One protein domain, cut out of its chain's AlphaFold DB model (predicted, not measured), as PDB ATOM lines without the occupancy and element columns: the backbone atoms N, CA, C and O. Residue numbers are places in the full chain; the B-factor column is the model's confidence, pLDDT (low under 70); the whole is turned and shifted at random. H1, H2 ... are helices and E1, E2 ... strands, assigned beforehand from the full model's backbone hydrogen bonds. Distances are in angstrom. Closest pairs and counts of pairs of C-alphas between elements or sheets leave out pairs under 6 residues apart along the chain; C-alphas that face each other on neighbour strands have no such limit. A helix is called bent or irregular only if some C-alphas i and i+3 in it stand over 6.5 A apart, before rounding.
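Overview. This is residues 2 to 105 of the 106 residues of an uncharacterized protein of Araneus ventricosus (UniProt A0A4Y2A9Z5). Three small antiparallel strand pairs, E5 with E6, E1 with E4 and E2 with E3, make a body with little H1 at one end and the pair E2 and E3 at the other. From it sticks out a long arm, residues 69 to 105, which ends in the kinked helix H2, far from the body. The printed part has 104 residues, in the order H1 E1 E2 E3 E4 E5 E6 H2; its class is mixed, helices and strands, with 49 residues, under half, in named elements. The whole is extended, with a radius of gyration of the C-alphas of 21.9 A and spans of 61 by 39 by 23 A.

Along the chain. Find C-alpha 44 at (52.281, 47.858, 7.619), where E5 begins; it runs 14.3 A to residue 49. E6, residues 61 to 65, spans 13.3 A. Look for E1 at residues 9 to 11, E4 at 35 to 37, E2 at 21 to 23, E3 at 27 to 29 and H1 at 2 to 6. H2, residues 83 to 103, runs 28.9 A to C-alpha 103 at (20.942, 52.785, 11.498).

Arrangement. Look first at the hairpin E5 and E6, antiparallel at 166 degrees, where N 45 and O 64 are 2.8 A apart. E4 is apart from E5, only just, at 8.2 A. E4 is antiparallel to E1, with N 10 and O 36 at 2.8 A. The hairpin E2 and E3 has N 29 and O 21 at 2.9 A. The closest C-alphas of H1 and E1, those of Leu 4 and Asn 10, are 6.6 A apart. H2 has a kink of 54 degrees near residue 92 and is only just irregular: C-alphas 89 and 92 are 6.8 A apart. Every O i to N i+4 pair is within hydrogen-bond range in H1, 13 of 17 in H2.

Size, cuts and confidence. The C-alphas farthest apart, those of Cys 25 and Gly 84, are 62.6 A apart. The printed part has no cut; the links E5 to E6 and E6 to H2 are long. Look for pLDDT under 70 at residues 69 to 83 and 102 to 105.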
ATOM      1  N   GLU A   2      69.624  37.002  16.344       94.19
ATOM      2  CA  GLU A   2      69.483  35.645  15.789       94.19
ATOM      3  C   GLU A   2      68.026  35.162  15.669       94.19
ATOM      4  O   GLU A   2      67.618  34.740  14.594       94.19
ATOM      5  N   PHE A   3      67.204  35.340  16.711       94.25
ATOM      6  CA  PHE A   3      65.775  34.993  16.671       94.25
ATOM      7  C   PHE A   3      65.013  35.656  15.512       94.25
ATOM      8  O   PHE A   3      64.201  35.007  14.861       94.25
ATOM      9  N   LEU A   4      65.270  36.939  15.242       94.69
ATOM     10  CA  LEU A   4      64.566  37.668  14.185       94.69
ATOM     11  C   LEU A   4      64.971  37.149  12.805       94.69
ATOM     12  O   LEU A   4      64.111  36.882  11.970       94.69
ATOM     13  N   THR A   5      66.271  36.939  12.601       92.81
ATOM     14  CA  THR A   5      66.813  36.419  11.345       92.81
ATOM     15  C   THR A   5      66.327  34.998  11.064       92.81
ATOM     16  O   THR A   5      65.891  34.726   9.951       92.81
ATOM     17  N   LEU A   6      66.342  34.112  12.069       95.81
ATOM     18  CA  LEU A   6      65.900  32.717  11.931       95.81
ATOM     19  C   LEU A   6      64.409  32.580  11.600       95.81
ATOM     20  O   LEU A   6      64.008  31.574  11.025       95.81
ATOM     21  N   ASN A   7      63.597  33.572  11.968       94.75
ATOM     22  CA  ASN A   7      62.147  33.553  11.768       94.75
ATOM     23  C   ASN A   7      61.673  34.514  10.666       94.75
ATOM     24  O   ASN A   7      60.470  34.742  10.535       94.75
ATOM     25  N   ASN A   8      62.589  35.097   9.883       95.25
ATOM     26  CA  ASN A   8      62.273  36.067   8.828       95.25
ATOM     27  C   ASN A   8      61.386  37.221   9.341       95.25
ATOM     28  O   ASN A   8      60.366  37.578   8.741       95.25
ATOM     29  N   LEU A   9      61.774  37.776  10.488       96.06
ATOM     30  CA  LEU A   9      61.095  38.865  11.179       96.06
ATOM     31  C   LEU A   9      61.916  40.159  11.090       96.06
ATOM     32  O   LEU A   9      63.139  40.143  11.206       96.06
ATOM     33  N   ASN A  10      61.231  41.291  10.963       94.50
ATOM     34  CA  ASN A  10      61.818  42.627  10.901       94.50
ATOM     35  C   ASN A  10      61.265  43.502  12.021       94.50
ATOM     36  O   ASN A  10      60.088  43.414  12.370       94.50
ATOM     37  N   ILE A  11      62.113  44.373  12.561       95.06
ATOM     38  CA  ILE A  11      61.701  45.403  13.518       95.06
ATOM     39  C   ILE A  11      61.095  46.564  12.733       95.06
ATOM     40  O   ILE A  11      61.738  47.083  11.824       95.06
ATOM     41  N   TYR A  12      59.881  46.976  13.099       95.50
ATOM     42  CA  TYR A  12      59.156  48.053  12.419       95.50
ATOM     43  C   TYR A  12      59.189  49.395  13.174       95.50
ATOM     44  O   TYR A  12      58.721  50.402  12.658       95.50
ATOM     45  N   ASN A  13      59.721  49.450  14.399       94.69
ATOM     46  CA  ASN A  13      59.761  50.695  15.173       94.69
ATOM     47  C   ASN A  13      60.503  51.822  14.431       94.69
ATOM     48  O   ASN A  13      61.657  51.658  14.037       94.69
ATOM     49  N   ILE A  14      59.868  52.992  14.346       93.81
ATOM     50  CA  ILE A  14      60.420  54.216  13.752       93.81
ATOM     51  C   ILE A  14      60.801  55.166  14.897       93.81
ATOM     52  O   ILE A  14      59.934  55.697  15.598       93.81
ATOM     53  N   LYS A  15      62.101  55.356  15.143       88.69
ATOM     54  CA  LYS A  15      62.596  56.081  16.333       88.69
ATOM     55  C   LYS A  15      62.171  57.550  16.363       88.69
ATOM     56  O   LYS A  15      62.045  58.133  17.435       88.69
ATOM     57  N   GLU A  16      61.908  58.124  15.201       93.44
ATOM     58  CA  GLU A  16      61.524  59.515  14.982       93.44
ATOM     59  C   GLU A  16      60.177  59.868  15.639       93.44
ATOM     60  O   GLU A  16      59.939  61.030  15.951       93.44
ATOM     61  N   HIS A  17      59.316  58.881  15.932       92.81
ATOM     62  CA  HIS A  17      58.056  59.096  16.665       92.81
ATOM     63  C   HIS A  17      58.232  59.169  18.199       92.81
ATOM     64  O   HIS A  17      57.268  59.381  18.948       92.81
ATOM     65  N   GLY A  18      59.466  59.023  18.687       92.62
ATOM     66  CA  GLY A  18      59.828  59.190  20.090       92.62
ATOM     67  C   GLY A  18      59.615  57.943  20.966       92.62
ATOM     68  O   GLY A  18      59.263  56.871  20.476       92.62
ATOM     69  N   PRO A  19      59.832  58.072  22.287       94.38
ATOM     70  CA  PRO A  19      59.920  56.951  23.232       94.38
ATOM     71  C   PRO A  19      58.582  56.248  23.459       94.38
ATOM     72  O   PRO A  19      57.562  56.904  23.598       94.38
ATOM     73  N   THR A  20      58.534  54.926  23.547       94.94
ATOM     74  CA  THR A  20      57.270  54.215  23.828       94.94
ATOM     75  C   THR A  20      56.907  54.245  25.313       94.94
ATOM     76  O   THR A  20      55.757  54.019  25.670       94.94
ATOM     77  N   PHE A  21      57.862  54.602  26.171       94.38
ATOM     78  CA  PHE A  21      57.711  54.662  27.617       94.38
ATOM     79  C   PHE A  21      58.166  56.020  28.154       94.38
ATOM     80  O   PHE A  21      59.272  56.476  27.852       94.38
ATOM     81  N   ILE A  22      57.325  56.662  28.957       92.75
ATOM     82  CA  ILE A  22      57.585  57.931  29.635       92.75
ATOM     83  C   ILE A  22      57.158  57.769  31.092       92.75
ATOM     84  O   ILE A  22      55.973  57.836  31.395       92.75
ATOM     85  N   SER A  23      58.123  57.594  31.995       90.12
ATOM     86  CA  SER A  23      57.848  57.631  33.433       90.12
ATOM     87  C   SER A  23      58.219  58.983  34.024       90.12
ATOM     88  O   SER A  23      59.268  59.548  33.700       90.12
ATOM     89  N   HIS A  24      57.392  59.474  34.946       81.62
ATOM     90  CA  HIS A  24      57.659  60.711  35.683       81.62
ATOM     91  C   HIS A  24      58.902  60.631  36.586       81.62
ATOM     92  O   HIS A  24      59.500  61.667  36.868       81.62
ATOM     93  N   CYS A  25      59.306  59.431  37.020       80.19
ATOM     94  CA  CYS A  25      60.397  59.250  37.988       80.19
ATOM     95  C   CYS A  25      61.657  58.571  37.424       80.19
ATOM     96  O   CYS A  25      62.731  58.747  37.991       80.19
ATOM     97  N   LEU A  26      61.542  57.753  36.368       70.69
ATOM     98  CA  LEU A  26      62.547  56.725  36.029       70.69
ATOM     99  C   LEU A  26      63.183  56.861  34.631       70.69
ATOM    100  O   LEU A  26      63.928  55.975  34.226       70.69
ATOM    101  N   ASN A  27      62.962  57.989  33.946       82.56
ATOM    102  CA  ASN A  27      63.373  58.301  32.566       82.56
ATOM    103  C   ASN A  27      62.476  57.739  31.449       82.56
ATOM    104  O   ASN A  27      61.620  56.875  31.627       82.56
ATOM    105  N   THR A  28      62.685  58.314  30.266       92.00
ATOM    106  CA  THR A  28      62.042  57.998  28.990       92.00
ATOM    107  C   THR A  28      62.795  56.884  28.258       92.00
ATOM    108  O   THR A  28      64.026  56.880  28.243       92.00
ATOM    109  N   GLY A  29      62.084  55.952  27.614       93.38
ATOM    110  CA  GLY A  29      62.695  54.783  26.977       93.38
ATOM    111  C   GLY A  29      61.906  54.182  25.810       93.38
ATOM    112  O   GLY A  29      60.802  54.615  25.483       93.38
ATOM    113  N   TYR A  30      62.498  53.160  25.185       94.62
ATOM    114  CA  TYR A  30      61.946  52.434  24.030       94.62
ATOM    115  C   TYR A  30      61.847  50.917  24.299       94.62
ATOM    116  O   TYR A  30      62.417  50.134  23.536       94.62
ATOM    117  N   PRO A  31      61.222  50.473  25.408       93.88
ATOM    118  CA  PRO A  31      61.146  49.047  25.727       93.88
ATOM    119  C   PRO A  31      60.204  48.268  24.796       93.88
ATOM    120  O   PRO A  31      60.349  47.054  24.673       93.88
ATOM    121  N   ASP A  32      59.253  48.939  24.140       94.75
ATOM    122  CA  ASP A  32      58.225  48.280  23.332       94.75
ATOM    123  C   ASP A  32      58.686  48.070  21.884       94.75
ATOM    124  O   ASP A  32      59.207  48.978  21.229       94.75
ATOM    125  N   LEU A  33      58.444  46.870  21.353       95.12
ATOM    126  CA  LEU A  33      58.921  46.443  20.038       95.12
ATOM    127  C   LEU A  33      57.760  45.947  19.170       95.12
ATOM    128  O   LEU A  33      57.020  45.045  19.548       95.12
ATOM    129  N   THR A  34      57.625  46.515  17.976       95.44
ATOM    130  CA  THR A  34      56.752  46.023  16.911       95.44
ATOM    131  C   THR A  34      57.589  45.212  15.930       95.44
ATOM    132  O   THR A  34      58.516  45.734  15.308       95.44
ATOM    133  N   ILE A  35      57.256  43.931  15.792       95.94
ATOM    134  CA  ILE A  35      57.934  42.996  14.893       95.94
ATOM    135  C   ILE A  35      56.937  42.529  13.834       95.94
ATOM    136  O   ILE A  35      55.784  42.237  14.150       95.94
ATOM    137  N   VAL A  36      57.381  42.432  12.584       95.12
ATOM    138  CA  VAL A  36      56.564  41.988  11.451       95.12
ATOM    139  C   VAL A  36      57.316  40.961  10.610       95.12
ATOM    140  O   VAL A  36      58.526  41.065  10.421       95.12
ATOM    141  N   SER A  37      56.609  39.960  10.084       94.88
ATOM    142  CA  SER A  37      57.189  39.047   9.093       94.88
ATOM    143  C   SER A  37      57.607  39.807   7.835       94.88
ATOM    144  O   SER A  37      56.889  40.701   7.386       94.88
ATOM    145  N   SER A  38      58.720  39.411   7.213       92.25
ATOM    146  CA  SER A  38      59.142  39.950   5.911       92.25
ATOM    147  C   SER A  38      58.034  39.896   4.855       92.25
ATOM    148  O   SER A  38      57.970  40.778   4.011       92.25
ATOM    149  N   ALA A  39      57.127  38.916   4.918       90.81
ATOM    150  CA  ALA A  39      56.013  38.799   3.974       90.81
ATOM    151  C   ALA A  39      54.946  39.904   4.120       90.81
ATOM    152  O   ALA A  39      54.172  40.140   3.196       90.81
ATOM    153  N   LEU A  40      54.877  40.565   5.279       90.69
ATOM    154  CA  LEU A  40      53.850  41.559   5.609       90.69
ATOM    155  C   LEU A  40      54.425  42.961   5.829       90.69
ATOM    156  O   LEU A  40      53.664  43.885   6.113       90.69
ATOM    157  N   ILE A  41      55.742  43.141   5.695       92.00
ATOM    158  CA  ILE A  41      56.413  44.410   6.000       92.00
ATOM    159  C   ILE A  41      55.855  45.567   5.165       92.00
ATOM    160  O   ILE A  41      55.553  46.627   5.705       92.00
ATOM    161  N   ASP A  42      55.593  45.322   3.881       91.62
ATOM    162  CA  ASP A  42      55.053  46.325   2.962       91.62
ATOM    163  C   ASP A  42      53.576  46.641   3.211       91.62
ATOM    164  O   ASP A  42      53.059  47.621   2.671       91.62
ATOM    165  N   LYS A  43      52.884  45.823   4.012       92.62
ATOM    166  CA  LYS A  43      51.472  46.004   4.366       92.62
ATOM    167  C   LYS A  43      51.291  46.823   5.637       92.62
ATOM    168  O   LYS A  43      50.217  47.380   5.844       92.62
ATOM    169  N   VAL A  44      52.320  46.944   6.474       93.44
ATOM    170  CA  VAL A  44      52.281  47.858   7.619       93.44
ATOM    171  C   VAL A  44      52.457  49.286   7.103       93.44
ATOM    172  O   VAL A  44      53.358  49.581   6.321       93.44
ATOM    173  N   LYS A  45      51.570  50.191   7.509       92.69
ATOM    174  CA  LYS A  45      51.573  51.613   7.144       92.69
ATOM    175  C   LYS A  45      51.337  52.461   8.384       92.69
ATOM    176  O   LYS A  45      50.720  52.005   9.339       92.69
ATOM    177  N   GLN A  46      51.775  53.719   8.338       93.75
ATOM    178  CA  GLN A  46      51.466  54.724   9.366       93.75
ATOM    179  C   GLN A  46      51.762  54.235  10.794       93.75
ATOM    180  O   GLN A  46      50.910  54.347  11.670       93.75
ATOM    181  N   TRP A  47      52.935  53.639  11.015       96.56
ATOM    182  CA  TRP A  47      53.351  53.294  12.370       96.56
ATOM    183  C   TRP A  47      53.735  54.561  13.121       96.56
ATOM    184  O   TRP A  47      54.382  55.442  12.560       96.56
ATOM    185  N   GLY A  48      53.359  54.650  14.386       96.00
ATOM    186  CA  GLY A  48      53.749  55.761  15.229       96.00
ATOM    187  C   GLY A  48      53.244  55.616  16.650       96.00
ATOM    188  O   GLY A  48      52.621  54.621  17.029       96.00
ATOM    189  N   ILE A  49      53.505  56.654  17.433       95.25
ATOM    190  CA  ILE A  49      52.992  56.781  18.792       95.25
ATOM    191  C   ILE A  49      51.781  57.706  18.773       95.25
ATOM    192  O   ILE A  49      51.832  58.787  18.186       95.25
ATOM    193  N   LEU A  50      50.682  57.265  19.375       93.62
ATOM    194  CA  LEU A  50      49.451  58.035  19.432       93.62
ATOM    195  C   LEU A  50      49.571  59.097  20.528       93.62
ATOM    196  O   LEU A  50      49.865  58.774  21.681       93.62
ATOM    197  N   ASP A  51      49.284  60.348  20.178       88.88
ATOM    198  CA  ASP A  51      49.233  61.470  21.121       88.88
ATOM    199  C   ASP A  51      47.909  61.471  21.900       88.88
ATOM    200  O   ASP A  51      47.051  62.342  21.774       88.88
ATOM    201  N   ARG A  52      47.683  60.388  22.644       90.56
ATOM    202  CA  ARG A  52      46.521  60.197  23.507       90.56
ATOM    203  C   ARG A  52      47.004  59.736  24.867       90.56
ATOM    204  O   ARG A  52      47.788  58.793  24.959       90.56
ATOM    205  N   HIS A  53      46.483  60.358  25.920       85.25
ATOM    206  CA  HIS A  53      46.800  59.942  27.278       85.25
ATOM    207  C   HIS A  53      46.295  58.514  27.545       85.25
ATOM    208  O   HIS A  53      45.110  58.222  27.365       85.25
ATOM    209  N   SER A  54      47.211  57.629  27.942       86.31
ATOM    210  CA  SER A  54      46.958  56.212  28.233       86.31
ATOM    211  C   SER A  54      46.722  55.926  29.716       86.31
ATOM    212  O   SER A  54      46.397  54.791  30.056       86.31
ATOM    213  N   PHE A  55      46.903  56.921  30.599       88.19
ATOM    214  CA  PHE A  55      46.963  56.750  32.062       88.19
ATOM    215  C   PHE A  55      47.993  55.696  32.526       88.19
ATOM    216  O   PHE A  55      47.920  55.189  33.643       88.19
ATOM    217  N   SER A  56      48.956  55.369  31.664       90.75
ATOM    218  CA  SER A  56      50.073  54.463  31.909       90.75
ATOM    219  C   SER A  56      51.368  55.178  31.539       90.75
ATOM    220  O   SER A  56      51.365  56.055  30.675       90.75
ATOM    221  N   ASP A  57      52.485  54.758  32.129       93.50
ATOM    222  CA  ASP A  57      53.814  55.193  31.688       93.50
ATOM    223  C   ASP A  57      54.127  54.704  30.251       93.50
ATOM    224  O   ASP A  57      55.027  55.230  29.597       93.50
ATOM    225  N   HIS A  58      53.374  53.736  29.706       94.12
ATOM    226  CA  HIS A  58      53.465  53.331  28.296       94.12
ATOM    227  C   HIS A  58      52.562  54.175  27.392       94.12
ATOM    228  O   HIS A  58      51.383  54.401  27.682       94.12
ATOM    229  N   ARG A  59      53.090  54.576  26.233       94.06
ATOM    230  CA  ARG A  59      52.345  55.256  25.170       94.06
ATOM    231  C   ARG A  59      51.748  54.249  24.192       94.06
ATOM    232  O   ARG A  59      52.332  53.207  23.903       94.06
ATOM    233  N   TYR A  60      50.590  54.586  23.634       95.94
ATOM    234  CA  TYR A  60      49.947  53.758  22.620       95.94
ATOM    235  C   TYR A  60      50.753  53.751  21.320       95.94
ATOM    236  O   TYR A  60      51.015  54.803  20.740       95.94
ATOM    237  N   ILE A  61      51.075  52.560  20.827       96.06
ATOM    238  CA  ILE A  61      51.597  52.356  19.475       96.06
ATOM    239  C   ILE A  61      50.406  52.128  18.548       96.06
ATOM    240  O   ILE A  61      49.517  51.335  18.858       96.06
ATOM    241  N   TYR A  62      50.391  52.805  17.406       95.56
ATOM    242  CA  TYR A  62      49.408  52.574  16.355       95.56
ATOM    243  C   TYR A  62      50.109  52.255  15.041       95.56
ATOM    244  O   TYR A  62      51.225  52.701  14.787       95.56
ATOM    245  N   PHE A  63      49.437  51.472  14.209       95.25
ATOM    246  CA  PHE A  63      49.802  51.215  12.825       95.25
ATOM    247  C   PHE A  63      48.552  50.775  12.069       95.25
ATOM    248  O   PHE A  63      47.558  50.351  12.662       95.25
ATOM    249  N   LYS A  64      48.598  50.875  10.746       93.38
ATOM    250  CA  LYS A  64      47.572  50.357   9.846       93.38
ATOM    251  C   LYS A  64      48.114  49.148   9.108       93.38
ATOM    252  O   LYS A  64      49.278  49.133   8.717       93.38
ATOM    253  N   LEU A  65      47.259  48.154   8.915       92.12
ATOM    254  CA  LEU A  65      47.536  47.021   8.045       92.12
ATOM    255  C   LEU A  65      46.710  47.191   6.778       92.12
ATOM    256  O   LEU A  65      45.483  47.158   6.827       92.12
ATOM    257  N   ASP A  66      47.394  47.390   5.662       89.38
ATOM    258  CA  ASP A  66      46.786  47.444   4.341       89.38
ATOM    259  C   ASP A  66      46.665  46.024   3.784       89.38
ATOM    260  O   ASP A  66      47.487  45.536   3.004       89.38
ATOM    261  N   LEU A  67      45.679  45.303   4.304       83.06
ATOM    262  CA  LEU A  67      45.344  43.974   3.828       83.06
ATOM    263  C   LEU A  67      44.317  44.140   2.717       83.06
ATOM    264  O   LEU A  67      43.157  44.455   2.979       83.06
ATOM    265  N   GLU A  68      44.734  43.891   1.477       72.44
ATOM    266  CA  GLU A  68      43.776  43.591   0.423       72.44
ATOM    267  C   GLU A  68      43.048  42.320   0.852       72.44
ATOM    268  O   GLU A  68      43.599  41.218   0.806       72.44
ATOM    269  N   PHE A  69      41.822  42.480   1.344       55.81
ATOM    270  CA  PHE A  69      40.936  41.359   1.579       55.81
ATOM    271  C   PHE A  69      40.588  40.785   0.210       55.81
ATOM    272  O   PHE A  69      39.606  41.178  -0.413       55.81
ATOM    273  N   GLN A  70      41.409  39.862  -0.285       53.31
ATOM    274  CA  GLN A  70      40.888  38.866  -1.194       53.31
ATOM    275  C   GLN A  70      39.956  38.011  -0.340       53.31
ATOM    276  O   GLN A  70      40.445  37.358   0.588       53.31
ATOM    277  N   PRO A  71      38.632  38.017  -0.578       49.59
ATOM    278  CA  PRO A  71      37.798  36.961  -0.045       49.59
ATOM    279  C   PRO A  71      38.351  35.681  -0.658       49.59
ATOM    280  O   PRO A  71      38.060  35.362  -1.809       49.59
ATOM    281  N   SER A  72      39.211  34.971   0.070       49.47
ATOM    282  CA  SER A  72      39.506  33.603  -0.292       49.47
ATOM    283  C   SER A  72      38.147  32.920  -0.303       49.47
ATOM    284  O   SER A  72      37.398  32.938   0.677       49.47
ATOM    285  N   THR A  73      37.775  32.384  -1.457       49.94
ATOM    286  CA  THR A  73      36.514  31.680  -1.716       49.94
ATOM    287  C   THR A  73      36.411  30.374  -0.901       49.94
ATOM    288  O   THR A  73      35.729  29.436  -1.289       49.94
ATOM    289  N   GLU A  74      37.111  30.283   0.232       47.72
ATOM    290  CA  GLU A  74      37.464  29.053   0.926       47.72
ATOM    291  C   GLU A  74      37.152  29.081   2.428       47.72
ATOM    292  O   GLU A  74      37.568  28.193   3.171       47.72
ATOM    293  N   PHE A  75      36.329  30.022   2.902       51.88
ATOM    294  CA  PHE A  75      35.627  29.813   4.170       51.88
ATOM    295  C   PHE A  75      34.491  28.802   3.960       51.88
ATOM    296  O   PHE A  75      33.316  29.154   3.845       51.88
ATOM    297  N   TYR A  76      34.828  27.512   3.916       54.66
ATOM    298  CA  TYR A  76      33.833  26.453   4.038       54.66
ATOM    299  C   TYR A  76      33.323  26.420   5.481       54.66
ATOM    300  O   TYR A  76      33.905  25.781   6.356       54.66
ATOM    301  N   LEU A  77      32.202  27.096   5.744       57.31
ATOM    302  CA  LEU A  77      31.477  26.949   7.006       57.31
ATOM    303  C   LEU A  77      30.860  25.540   7.072       57.31
ATOM    304  O   LEU A  77      29.713  25.315   6.672       57.31
ATOM    305  N   LYS A  78      31.626  24.564   7.571       55.69
ATOM    306  CA  LYS A  78      31.143  23.201   7.823       55.69
ATOM    307  C   LYS A  78      30.261  23.199   9.072       55.69
ATOM    308  O   LYS A  78      30.722  22.966  10.182       55.69
ATOM    309  N   MET A  79      28.974  23.474   8.889       62.62
ATOM    310  CA  MET A  79      27.982  23.424   9.966       62.62
ATOM    311  C   MET A  79      27.368  22.024  10.073       62.62
ATOM    312  O   MET A  79      26.983  21.441   9.058       62.62
ATOM    313  N   GLY A  80      27.228  21.502  11.299       60.22
ATOM    314  CA  GLY A  80      26.768  20.129  11.576       60.22
ATOM    315  C   GLY A  80      25.390  19.756  11.003       60.22
ATOM    316  O   GLY A  80      25.089  18.577  10.864       60.22
ATOM    317  N   TYR A  81      24.577  20.740  10.605       60.50
ATOM    318  CA  TYR A  81      23.235  20.544  10.039       60.50
ATOM    319  C   TYR A  81      23.147  20.772   8.516       60.50
ATOM    320  O   TYR A  81      22.046  20.767   7.956       60.50
ATOM    321  N   GLY A  82      24.286  20.961   7.840       60.84
ATOM    322  CA  GLY A  82      24.365  21.305   6.420       60.84
ATOM    323  C   GLY A  82      24.084  22.791   6.161       60.84
ATOM    324  O   GLY A  82      23.134  23.371   6.696       60.84
ATOM    325  N   SER A  83      24.897  23.414   5.305       67.62
ATOM    326  CA  SER A  83      24.832  24.851   4.983       67.62
ATOM    327  C   SER A  83      23.431  25.309   4.549       67.62
ATOM    328  O   SER A  83      22.966  26.372   4.955       67.62
ATOM    329  N   GLY A  84      22.698  24.475   3.808       70.62
ATOM    330  CA  GLY A  84      21.364  24.811   3.305       70.62
ATOM    331  C   GLY A  84      20.265  24.937   4.369       70.62
ATOM    332  O   GLY A  84      19.278  25.636   4.139       70.62
ATOM    333  N   LYS A  85      20.369  24.275   5.532       74.75
ATOM    334  CA  LYS A  85      19.380  24.445   6.619       74.75
ATOM    335  C   LYS A  85      19.646  25.724   7.402       74.75
ATOM    336  O   LYS A  85      18.714  26.482   7.651       74.75
ATOM    337  N   PHE A  86      20.915  25.991   7.703       70.06
ATOM    338  CA  PHE A  86      21.318  27.219   8.376       70.06
ATOM    339  C   PHE A  86      20.988  28.459   7.545       70.06
ATOM    340  O   PHE A  86      20.336  29.362   8.052       70.06
ATOM    341  N   LEU A  87      21.348  28.484   6.256       75.00
ATOM    342  CA  LEU A  87      21.060  29.633   5.389       75.00
ATOM    343  C   LEU A  87      19.555  29.907   5.279       75.00
ATOM    344  O   LEU A  87      19.149  31.064   5.266       75.00
ATOM    345  N   ARG A  88      18.715  28.861   5.266       78.88
ATOM    346  CA  ARG A  88      17.252  29.016   5.317       78.88
ATOM    347  C   ARG A  88      16.760  29.599   6.638       78.88
ATOM    348  O   ARG A  88      15.849  30.415   6.606       78.88
ATOM    349  N   GLY A  89      17.359  29.203   7.759       77.88
ATOM    350  CA  GLY A  89      17.052  29.771   9.073       77.88
ATOM    351  C   GLY A  89      17.549  31.206   9.236       77.88
ATOM    352  O   GLY A  89      16.872  32.010   9.856       77.88
ATOM    353  N   LEU A  90      18.694  31.551   8.644       78.75
ATOM    354  CA  LEU A  90      19.283  32.885   8.741       78.75
ATOM    355  C   LEU A  90      18.572  33.896   7.833       78.75
ATOM    356  O   LEU A  90      18.385  35.042   8.230       78.75
ATOM    357  N   LYS A  91      18.146  33.478   6.631       83.06
ATOM    358  CA  LYS A  91      17.575  34.345   5.584       83.06
ATOM    359  C   LYS A  91      16.510  35.345   6.076       83.06
ATOM    360  O   LYS A  91      16.619  36.508   5.692       83.06
ATOM    361  N   PRO A  92      15.533  34.975   6.928       86.44
ATOM    362  CA  PRO A  92      14.524  35.914   7.427       86.44
ATOM    363  C   PRO A  92      15.095  37.020   8.326       86.44
ATOM    364  O   PRO A  92      14.488  38.077   8.463       86.44
ATOM    365  N   HIS A  93      16.257  36.790   8.941       83.88
ATOM    366  CA  HIS A  93      16.875  37.697   9.909       83.88
ATOM    367  C   HIS A  93      17.952  38.605   9.298       83.88
ATOM    368  O   HIS A  93      18.349  39.578   9.937       83.88
ATOM    369  N   ILE A  94      18.390  38.340   8.060       81.19
ATOM    370  CA  ILE A  94      19.433  39.129   7.383       81.19
ATOM    371  C   ILE A  94      18.956  40.560   7.104       81.19
ATOM    372  O   ILE A  94      19.679  41.509   7.394       81.19
ATOM    373  N   GLU A  95      17.740  40.738   6.581       79.56
ATOM    374  CA  GLU A  95      17.201  42.076   6.294       79.56
ATOM    375  C   GLU A  95      17.026  42.948   7.552       79.56
ATOM    376  O   GLU A  95      17.494  44.090   7.546       79.56
ATOM    377  N   PRO A  96      16.407  42.453   8.643       82.38
ATOM    378  CA  PRO A  96      16.334  43.191   9.902       82.38
ATOM    379  C   PRO A  96      17.709  43.597  10.442       82.38
ATOM    380  O   PRO A  96      17.881  44.733  10.881       82.38
ATOM    381  N   LEU A  97      18.692  42.693  10.374       77.69
ATOM    382  CA  LEU A  97      20.055  42.946  10.838       77.69
ATOM    383  C   LEU A  97      20.745  44.030   9.998       77.69
ATOM    384  O   LEU A  97      21.335  44.951  10.555       77.69
ATOM    385  N   ALA A  98      20.621  43.960   8.669       76.50
ATOM    386  CA  ALA A  98      21.191  44.951   7.758       76.50
ATOM    387  C   ALA A  98      20.606  46.351   7.998       76.50
ATOM    388  O   ALA A  98      21.341  47.336   8.023       76.50
ATOM    389  N   ARG A  99      19.293  46.448   8.247       77.75
ATOM    390  CA  ARG A  99      18.650  47.722   8.606       77.75
ATOM    391  C   ARG A  99      19.169  48.263   9.937       77.75
ATOM    392  O   ARG A  99      19.424  49.457  10.030       77.75
ATOM    393  N   HIS A 100      19.362  47.401  10.935       73.69
ATOM    394  CA  HIS A 100      19.894  47.805  12.240       73.69
ATOM    395  C   HIS A 100      21.334  48.327  12.143       73.69
ATOM    396  O   HIS A 100      21.656  49.360  12.718       73.69
ATOM    397  N   LEU A 101      22.184  47.653  11.370       73.75
ATOM    398  CA  LEU A 101      23.577  48.061  11.168       73.75
ATOM    399  C   LEU A 101      23.681  49.395  10.413       73.75
ATOM    400  O   LEU A 101      24.476  50.253  10.792       73.75
ATOM    401  N   ASN A 102      22.825  49.612   9.410       67.94
ATOM    402  CA  ASN A 102      22.772  50.879   8.675       67.94
ATOM    403  C   ASN A 102      22.243  52.045   9.532       67.94
ATOM    404  O   ASN A 102      22.625  53.188   9.303       67.94
ATOM    405  N   LEU A 103      21.400  51.775  10.534       59.12
ATOM    406  CA  LEU A 103      20.942  52.785  11.498       59.12
ATOM    407  C   LEU A 103      22.035  53.184  12.505       59.12
ATOM    408  O   LEU A 103      22.015  54.302  13.007       59.12
ATOM    409  N   CYS A 104      23.000  52.304  12.775       53.00
ATOM    410  CA  CYS A 104      24.148  52.584  13.644       53.00
ATOM    411  C   CYS A 104      25.325  53.271  12.919       53.00
ATOM    412  O   CYS A 104      26.393  53.410  13.507       53.00
ATOM    413  N   SER A 105      25.150  53.671  11.655       50.12
ATOM    414  CA  SER A 105      26.185  54.306  10.820       50.12
ATOM    415  C   SER A 105      26.117  55.848  10.809       50.12
ATOM    416  O   SER A 105      26.582  56.459   9.848       50.12
TER     417      SER A 105